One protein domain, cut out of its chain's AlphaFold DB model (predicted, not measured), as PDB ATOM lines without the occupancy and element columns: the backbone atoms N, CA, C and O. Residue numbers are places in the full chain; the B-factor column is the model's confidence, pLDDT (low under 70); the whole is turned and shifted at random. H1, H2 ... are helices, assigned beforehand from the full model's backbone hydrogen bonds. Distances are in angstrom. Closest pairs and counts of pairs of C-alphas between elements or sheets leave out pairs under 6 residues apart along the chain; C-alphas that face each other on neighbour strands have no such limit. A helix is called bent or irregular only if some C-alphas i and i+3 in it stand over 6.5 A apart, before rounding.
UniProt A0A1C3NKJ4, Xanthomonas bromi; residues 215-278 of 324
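What this domain is: This is residues 215 to 278 of the 324 residues of a protein of Xanthomonas bromi (UniProt A0A1C3NKJ4). Two helices, H1 and the much longer H4, run roughly the same way along a rod-like domain, offset from each other, with the short helix H3 as the piece between them that touches both. From the end of H1 a long loop runs out to about Gly 238 and folds back to the short helix H2, and the last turns of H4, residues 273 to 278, stick out free at one end. The printed part has 64 residues with four named helices, H1, H2, H3 and H4 in that order, and no named strand; its class is all helix. It is only just loose, close to compact, with a radius of gyration of the C-alphas of 13.3 A, and its C-alphas span 47 by 22 by 17 A.

How they stand to each other: Along the printed part, H1, residues 224 to 233, is the first named helix. It touches H3, residues 251 to 255; their closest C-alphas, those of Ala 229 and Leu 251, are 5.6 A apart. H2, residues 245 to 248, is close to H1 but not clearly touching it, with the C-alphas of Gly 233 and Met 248 closest at 6.4 A. H2 and H3 meet only through their link. H3 and H4, residues 258 to 278, touch only at the corner by their link, H4 with residues 260 to 261 alone; the closest C-alphas are those of Trp 254 and Leu 261, 5.7 A apart. H4 is apart from H1 and from H2. In H1, H3 and H4 every pair of O of residue i and N of residue i+4 is within hydrogen-bond range, while H2 is too short for such a pair.

Where its parts are: H1 begins at C-alpha 224, at (228.135, 265.424, 158.226), and measures 14.1 A from first to last C-alpha. After it the link has its C-alpha 238 at (206.157, 278.499, 148.793). H2, Pro 245 to Met 248, and H3, Leu 251 to Leu 255, are short. H4 runs from Pro 258 to Ala 278 over 30.6 A, ending with C-alpha 278 at (198.394, 290.060, 152.207). No helix is bent or irregular.

The domain as a whole: The two C-alphas farthest apart, those of Gly 221 and Ala 278, are 47.1 A from each other. The printed part has no cut. The link from H1 to H2, with 11 residues, is long; those from H2 to H3 and from H3 to H4, with 2 residues each, are tight. The mean pLDDT of the printed part is 79.4, and the model's confidence is under 70 at residues 220 to 222, 238 to 239 and 273 to 278.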
ATOM      1  N   ASN A 215     220.560 261.976 153.987       86.12
ATOM      2  CA  ASN A 215     221.015 260.586 154.033       86.12
ATOM      3  C   ASN A 215     222.474 260.498 154.493       86.12
ATOM      4  O   ASN A 215     223.404 260.558 153.691       86.12
ATOM      5  N   LEU A 216     222.662 260.282 155.792       83.44
ATOM      6  CA  LEU A 216     223.992 260.193 156.392       83.44
ATOM      7  C   LEU A 216     224.758 258.911 156.028       83.44
ATOM      8  O   LEU A 216     225.974 258.873 156.182       83.44
ATOM      9  N   ALA A 217     224.093 257.870 155.512       79.56
ATOM     10  CA  ALA A 217     224.766 256.624 155.128       79.56
ATOM     11  C   ALA A 217     225.717 256.801 153.930       79.56
ATOM     12  O   ALA A 217     226.580 255.960 153.686       79.56
ATOM     13  N   GLN A 218     225.556 257.891 153.174       71.06
ATOM     14  CA  GLN A 218     226.392 258.226 152.023       71.06
ATOM     15  C   GLN A 218     227.607 259.091 152.401       71.06
ATOM     16  O   GLN A 218     228.464 259.336 151.554       71.06
ATOM     17  N   CYS A 219     227.729 259.509 153.664       77.12
ATOM     18  CA  CYS A 219     228.864 260.291 154.143       77.12
ATOM     19  C   CYS A 219     230.106 259.396 154.291       77.12
ATOM     20  O   CYS A 219     230.280 258.724 155.308       77.12
ATOM     21  N   ARG A 220     230.995 259.386 153.292       63.78
ATOM     22  CA  ARG A 220     232.336 258.784 153.400       63.78
ATOM     23  C   ARG A 220     233.381 259.898 153.521       63.78
ATOM     24  O   ARG A 220     233.556 260.648 152.573       63.78
ATOM     25  N   GLY A 221     234.080 259.986 154.659       63.94
ATOM     26  CA  GLY A 221     235.284 260.826 154.802       63.94
ATOM     27  C   GLY A 221     235.124 262.243 155.377       63.94
ATOM     28  O   GLY A 221     236.096 262.984 155.348       63.94
ATOM     29  N   GLY A 222     233.962 262.602 155.944       62.75
ATOM     30  CA  GLY A 222     233.680 263.949 156.480       62.75
ATOM     31  C   GLY A 222     233.171 264.871 155.366       62.75
ATOM     32  O   GLY A 222     233.761 264.940 154.303       62.75
ATOM     33  N   ASP A 223     232.017 265.513 155.456       77.25
ATOM     34  CA  ASP A 223     231.525 266.266 156.596       77.25
ATOM     35  C   ASP A 223     229.999 266.078 156.738       77.25
ATOM     36  O   ASP A 223     229.207 266.327 155.821       77.25
ATOM     37  N   VAL A 224     229.565 265.579 157.899       85.50
ATOM     38  CA  VAL A 224     228.135 265.424 158.226       85.50
ATOM     39  C   VAL A 224     227.426 266.776 158.154       85.50
ATOM     40  O   VAL A 224     226.263 266.836 157.748       85.50
ATOM     41  N   LEU A 225     228.138 267.854 158.494       85.56
ATOM     42  CA  LEU A 225     227.610 269.208 158.453       85.56
ATOM     43  C   LEU A 225     227.349 269.661 157.020       85.56
ATOM     44  O   LEU A 225     226.295 270.235 156.776       85.56
ATOM     45  N   ASP A 226     228.206 269.325 156.054       84.62
ATOM     46  CA  ASP A 226     227.962 269.653 154.642       84.62
ATOM     47  C   ASP A 226     226.740 268.928 154.082       84.62
ATOM     48  O   ASP A 226     225.962 269.479 153.302       84.62
ATOM     49  N   THR A 227     226.546 267.672 154.484       87.19
ATOM     50  CA  THR A 227     225.377 266.900 154.045       87.19
ATOM     51  C   THR A 227     224.094 267.455 154.653       87.19
ATOM     52  O   THR A 227     223.084 267.575 153.957       87.19
ATOM     53  N   LEU A 228     224.145 267.873 155.920       87.19
ATOM     54  CA  LEU A 228     223.041 268.566 156.567       87.19
ATOM     55  C   LEU A 228     222.775 269.943 155.939       87.19
ATOM     56  O   LEU A 228     221.622 270.269 155.676       87.19
ATOM     57  N   ALA A 229     223.820 270.723 155.653       87.56
ATOM     58  CA  ALA A 229     223.721 272.032 155.015       87.56
ATOM     59  C   ALA A 229     223.071 271.921 153.633       87.56
ATOM     60  O   ALA A 229     222.142 272.663 153.329       87.56
ATOM     61  N   ARG A 230     223.475 270.936 152.824       86.75
ATOM     62  CA  ARG A 230     222.859 270.681 151.517       86.75
ATOM     63  C   ARG A 230     221.366 270.387 151.636       86.75
ATOM     64  O   ARG A 230     220.583 270.996 150.916       86.75
ATOM     65  N   ALA A 231     220.974 269.524 152.575       88.69
ATOM     66  CA  ALA A 231     219.566 269.213 152.812       88.69
ATOM     67  C   ALA A 231     218.778 270.455 153.270       88.69
ATOM     68  O   ALA A 231     217.716 270.749 152.731       88.69
ATOM     69  N   LEU A 232     219.305 271.236 154.218       86.62
ATOM     70  CA  LEU A 232     218.688 272.502 154.643       86.62
ATOM     71  C   LEU A 232     218.571 273.506 153.491       86.62
ATOM     72  O   LEU A 232     217.625 274.293 153.439       86.62
ATOM     73  N   GLY A 233     219.512 273.464 152.552       85.00
ATOM     74  CA  GLY A 233     219.527 274.326 151.387       85.00
ATOM     75  C   GLY A 233     218.362 274.126 150.420       85.00
ATOM     76  O   GLY A 233     217.988 275.057 149.709       85.00
ATOM     77  N   GLU A 234     217.752 272.942 150.429       84.69
ATOM     78  CA  GLU A 234     216.590 272.604 149.602       84.69
ATOM     79  C   GLU A 234     215.282 273.211 150.139       84.69
ATOM     80  O   GLU A 234     214.241 273.138 149.481       84.69
ATOM     81  N   TRP A 235     215.295 273.829 151.325       85.31
ATOM     82  CA  TRP A 235     214.097 274.434 151.898       85.31
ATOM     83  C   TRP A 235     213.614 275.615 151.062       85.31
ATOM     84  O   TRP A 235     214.218 276.688 151.063       85.31
ATOM     85  N   ALA A 236     212.468 275.435 150.404       78.81
ATOM     86  CA  ALA A 236     211.819 276.465 149.602       78.81
ATOM     87  C   ALA A 236     210.312 276.590 149.918       78.81
ATOM     88  O   ALA A 236     209.465 276.236 149.090       78.81
ATOM     89  N   PRO A 237     209.928 277.075 151.114       71.12
ATOM     90  CA  PRO A 237     208.528 277.154 151.515       71.12
ATOM     91  C   PRO A 237     207.748 278.158 150.652       71.12
ATOM     92  O   PRO A 237     207.791 279.367 150.877       71.12
ATOM     93  N   GLY A 238     206.940 277.660 149.711       65.62
ATOM     94  CA  GLY A 238     206.157 278.499 148.793       65.62
ATOM     95  C   GLY A 238     206.998 279.112 147.669       65.62
ATOM     96  O   GLY A 238     206.868 280.307 147.409       65.62
ATOM     97  N   GLU A 239     207.858 278.290 147.052       69.81
ATOM     98  CA  GLU A 239     208.683 278.584 145.859       69.81
ATOM     99  C   GLU A 239     209.859 279.549 146.072       69.81
ATOM    100  O   GLU A 239     210.545 279.927 145.123       69.81
ATOM    101  N   ARG A 240     210.149 279.940 147.318       75.00
ATOM    102  CA  ARG A 240     211.306 280.783 147.639       75.00
ATOM    103  C   ARG A 240     212.227 280.068 148.606       75.00
ATOM    104  O   ARG A 240     211.788 279.687 149.685       75.00
ATOM    105  N   ALA A 241     213.493 279.935 148.219       84.06
ATOM    106  CA  ALA A 241     214.528 279.371 149.072       84.06
ATOM    107  C   ALA A 241     214.638 280.148 150.395       84.06
ATOM    108  O   ALA A 241     214.597 281.382 150.400       84.06
ATOM    109  N   VAL A 242     214.784 279.418 151.503       84.25
ATOM    110  CA  VAL A 242     215.034 279.979 152.841       84.25
ATOM    111  C   VAL A 242     216.372 280.709 152.867       84.25
ATOM    112  O   VAL A 242     216.479 281.792 153.437       84.25
ATOM    113  N   PHE A 243     217.380 280.134 152.211       85.94
ATOM    114  CA  PHE A 243     218.734 280.667 152.176       85.94
ATOM    115  C   PHE A 243     219.041 281.246 150.796       85.94
ATOM    116  O   PHE A 243     218.814 280.614 149.765       85.94
ATOM    117  N   SER A 244     219.588 282.460 150.770       84.88
ATOM    118  CA  SER A 244     220.187 283.029 149.560       84.88
ATOM    119  C   SER A 244     221.467 282.270 149.172       84.88
ATOM    120  O   SER A 244     222.093 281.658 150.040       84.88
ATOM    121  N   PRO A 245     221.932 282.354 147.911       85.69
ATOM    122  CA  PRO A 245     223.168 281.691 147.482       85.69
ATOM    123  C   PRO A 245     224.392 282.034 148.351       85.69
ATOM    124  O   PRO A 245     225.196 281.161 148.664       85.69
ATOM    125  N   ALA A 246     224.498 283.286 148.813       85.81
ATOM    126  CA  ALA A 246     225.575 283.725 149.704       85.81
ATOM    127  C   ALA A 246     225.484 283.104 151.109       85.81
ATOM    128  O   ALA A 246     226.505 282.798 151.720       85.81
ATOM    129  N   GLN A 247     224.268 282.901 151.626       86.31
ATOM    130  CA  GLN A 247     224.048 282.221 152.907       86.31
ATOM    131  C   GLN A 247     224.296 280.717 152.780       86.31
ATOM    132  O   GLN A 247     224.874 280.118 153.680       86.31
ATOM    133  N   MET A 248     223.935 280.126 151.636       85.94
ATOM    134  CA  MET A 248     224.177 278.714 151.339       85.94
ATOM    135  C   MET A 248     225.660 278.354 151.433       85.94
ATOM    136  O   MET A 248     226.016 277.361 152.058       85.94
ATOM    137  N   ALA A 249     226.530 279.206 150.878       85.88
ATOM    138  CA  ALA A 249     227.980 279.018 150.906       85.88
ATOM    139  C   ALA A 249     228.580 279.018 152.326       85.88
ATOM    140  O   ALA A 249     229.704 278.566 152.517       85.88
ATOM    141  N   ARG A 250     227.842 279.526 153.321       88.25
ATOM    142  CA  ARG A 250     228.267 279.621 154.725       88.25
ATOM    143  C   ARG A 250     227.451 278.730 155.658       88.25
ATOM    144  O   ARG A 250     227.636 278.777 156.870       88.25
ATOM    145  N   LEU A 251     226.543 277.920 155.122       86.44
ATOM    146  CA  LEU A 251     225.577 277.188 155.932       86.44
ATOM    147  C   LEU A 251     226.248 276.128 156.821       86.44
ATOM    148  O   LEU A 251     225.825 275.943 157.959       86.44
ATOM    149  N   THR A 252     227.345 275.517 156.363       86.88
ATOM    150  CA  THR A 252     228.178 274.610 157.174       86.88
ATOM    151  C   THR A 252     228.785 275.323 158.391       86.88
ATOM    152  O   THR A 252     228.729 274.800 159.502       86.88
ATOM    153  N   GLU A 253     229.289 276.553 158.223       86.31
ATOM    154  CA  GLU A 253     229.784 277.398 159.325       86.31
ATOM    155  C   GLU A 253     228.641 277.754 160.293       86.31
ATOM    156  O   GLU A 253     228.791 277.703 161.514       86.31
ATOM    157  N   TRP A 254     227.461 278.070 159.756       86.88
ATOM    158  CA  TRP A 254     226.288 278.453 160.546       86.88
ATOM    159  C   TRP A 254     225.691 277.298 161.345       86.88
ATOM    160  O   TRP A 254     225.139 277.529 162.417       86.88
ATOM    161  N   LEU A 255     225.830 276.054 160.883       84.56
ATOM    162  CA  LEU A 255     225.451 274.871 161.661       84.56
ATOM    163  C   LEU A 255     226.249 274.751 162.968       84.56
ATOM    164  O   LEU A 255     225.750 274.182 163.937       84.56
ATOM    165  N   GLN A 256     227.450 275.333 163.025       84.69
ATOM    166  CA  GLN A 256     228.250 275.434 164.247       84.69
ATOM    167  C   GLN A 256     227.878 276.668 165.096       84.69
ATOM    168  O   GLN A 256     228.301 276.779 166.244       84.69
ATOM    169  N   GLN A 257     227.060 277.585 164.561       84.44
ATOM    170  CA  GLN A 257     226.623 278.834 165.198       84.44
ATOM    171  C   GLN A 257     225.085 278.971 165.174       84.44
ATOM    172  O   GLN A 257     224.530 279.716 164.357       84.44
ATOM    173  N   PRO A 258     224.366 278.318 166.110       75.94
ATOM    174  CA  PRO A 258     222.907 278.170 166.052       75.94
ATOM    175  C   PRO A 258     222.115 279.483 165.933       75.94
ATOM    176  O   PRO A 258     221.032 279.504 165.352       75.94
ATOM    177  N   ALA A 259     222.646 280.595 166.451       84.06
ATOM    178  CA  ALA A 259     221.978 281.896 166.419       84.06
ATOM    179  C   ALA A 259     221.779 282.447 164.993       84.06
ATOM    180  O   ALA A 259     220.717 282.992 164.696       84.06
ATOM    181  N   LEU A 260     222.772 282.289 164.108       83.00
ATOM    182  CA  LEU A 260     222.693 282.783 162.726       83.00
ATOM    183  C   LEU A 260     221.697 281.966 161.904       83.00
ATOM    184  O   LEU A 260     220.890 282.527 161.160       83.00
ATOM    185  N   LEU A 261     221.719 280.644 162.093       83.44
ATOM    186  CA  LEU A 261     220.782 279.728 161.460       83.44
ATOM    187  C   LEU A 261     219.335 280.043 161.864       83.44
ATOM    188  O   LEU A 261     218.479 280.199 160.994       83.44
ATOM    189  N   HIS A 262     219.069 280.193 163.166       82.75
ATOM    190  CA  HIS A 262     217.735 280.543 163.659       82.75
ATOM    191  C   HIS A 262     217.257 281.891 163.114       82.75
ATOM    192  O   HIS A 262     216.138 281.974 162.619       82.75
ATOM    193  N   ALA A 263     218.107 282.924 163.114       84.31
ATOM    194  CA  ALA A 263     217.736 284.241 162.597       84.31
ATOM    195  C   ALA A 263     217.360 284.213 161.102       84.31
ATOM    196  O   ALA A 263     216.410 284.881 160.691       84.31
ATOM    197  N   ALA A 264     218.080 283.432 160.290       81.94
ATOM    198  CA  ALA A 264     217.782 283.279 158.868       81.94
ATOM    199  C   ALA A 264     216.459 282.534 158.625       81.94
ATOM    200  O   ALA A 264     215.659 282.959 157.788       81.94
ATOM    201  N   ILE A 265     216.206 281.464 159.385       82.94
ATOM    202  CA  ILE A 265     214.942 280.721 159.329       82.94
ATOM    203  C   ILE A 265     213.782 281.621 159.773       82.94
ATOM    204  O   ILE A 265     212.787 281.727 159.057       82.94
ATOM    205  N   ASP A 266     213.916 282.323 160.900       82.06
ATOM    206  CA  ASP A 266     212.887 283.226 161.425       82.06
ATOM    207  C   ASP A 266     212.531 284.324 160.419       82.06
ATOM    208  O   ASP A 266     211.355 284.636 160.218       82.06
ATOM    209  N   GLU A 267     213.527 284.896 159.742       82.94
ATOM    210  CA  GLU A 267     213.293 285.903 158.713       82.94
ATOM    211  C   GLU A 267     212.519 285.337 157.515       82.94
ATOM    212  O   GLU A 267     211.512 285.921 157.104       82.94
ATOM    213  N   ALA A 268     212.920 284.170 157.003       77.62
ATOM    214  CA  ALA A 268     212.200 283.501 155.919       77.62
ATOM    215  C   ALA A 268     210.736 283.203 156.302       77.62
ATOM    216  O   ALA A 268     209.815 283.411 155.502       77.62
ATOM    217  N   MET A 269     210.498 282.791 157.551       76.44
ATOM    218  CA  MET A 269     209.158 282.519 158.077       76.44
ATOM    219  C   MET A 269     208.311 283.785 158.241       76.44
ATOM    220  O   MET A 269     207.138 283.796 157.854       76.44
ATOM    221  N   ARG A 270     208.887 284.882 158.757       77.56
ATOM    222  CA  ARG A 270     208.192 286.176 158.886       77.56
ATOM    223  C   ARG A 270     207.734 286.710 157.533       77.56
ATOM    224  O   ARG A 270     206.579 287.118 157.397       77.56
ATOM    225  N   GLN A 271     208.599 286.651 156.520       73.81
ATOM    226  CA  GLN A 271     208.270 287.094 155.161       73.81
ATOM    227  C   GLN A 271     207.117 286.283 154.549       73.81
ATOM    228  O   GLN A 271     206.250 286.840 153.866       73.81
ATOM    229  N   ARG A 272     207.057 284.973 154.821       70.50
ATOM    230  CA  ARG A 272     205.938 284.112 154.409       70.50
ATOM    231  C   ARG A 272     204.633 284.504 155.104       70.50
ATOM    232  O   ARG A 272     203.621 284.676 154.423       70.50
ATOM    233  N   ALA A 273     204.648 284.671 156.428       65.19
ATOM    234  CA  ALA A 273     203.458 285.018 157.207       65.19
ATOM    235  C   ALA A 273     202.828 286.343 156.742       65.19
ATOM    236  O   ALA A 273     201.622 286.412 156.504       65.19
ATOM    237  N   GLN A 274     203.651 287.372 156.510       66.38
ATOM    238  CA  GLN A 274     203.199 288.672 156.000       66.38
ATOM    239  C   GLN A 274     202.505 288.559 154.632       66.38
ATOM    240  O   GLN A 274     201.481 289.201 154.395       66.38
ATOM    241  N   ARG A 275     203.006 287.702 153.735       62.09
ATOM    242  CA  ARG A 275     202.396 287.474 152.413       62.09
ATOM    243  C   ARG A 275     201.117 286.650 152.475       62.09
ATOM    244  O   ARG A 275     200.190 286.929 151.718       62.09
ATOM    245  N   ALA A 276     201.051 285.651 153.353       60.84
ATOM    246  CA  ALA A 276     199.832 284.872 153.563       60.84
ATOM    247  C   ALA A 276     198.673 285.773 154.026       60.84
ATOM    248  O   ALA A 276     197.549 285.624 153.547       60.84
ATOM    249  N   ILE A 277     198.976 286.757 154.881       55.50
ATOM    250  CA  ILE A 277     198.038 287.800 155.318       55.50
ATOM    251  C   ILE A 277     197.667 288.724 154.148       55.50
ATOM    252  O   ILE A 277     196.486 288.945 153.896       55.50
ATOM    253  N   ALA A 278     198.647 289.199 153.369       56.34
ATOM    254  CA  ALA A 278     198.394 290.060 152.207       56.34
ATOM    255  C   ALA A 278     197.530 289.388 151.118       56.34
ATOM    256  O   ALA A 278     196.753 290.057 150.442       56.34
TER     257      ALA A 278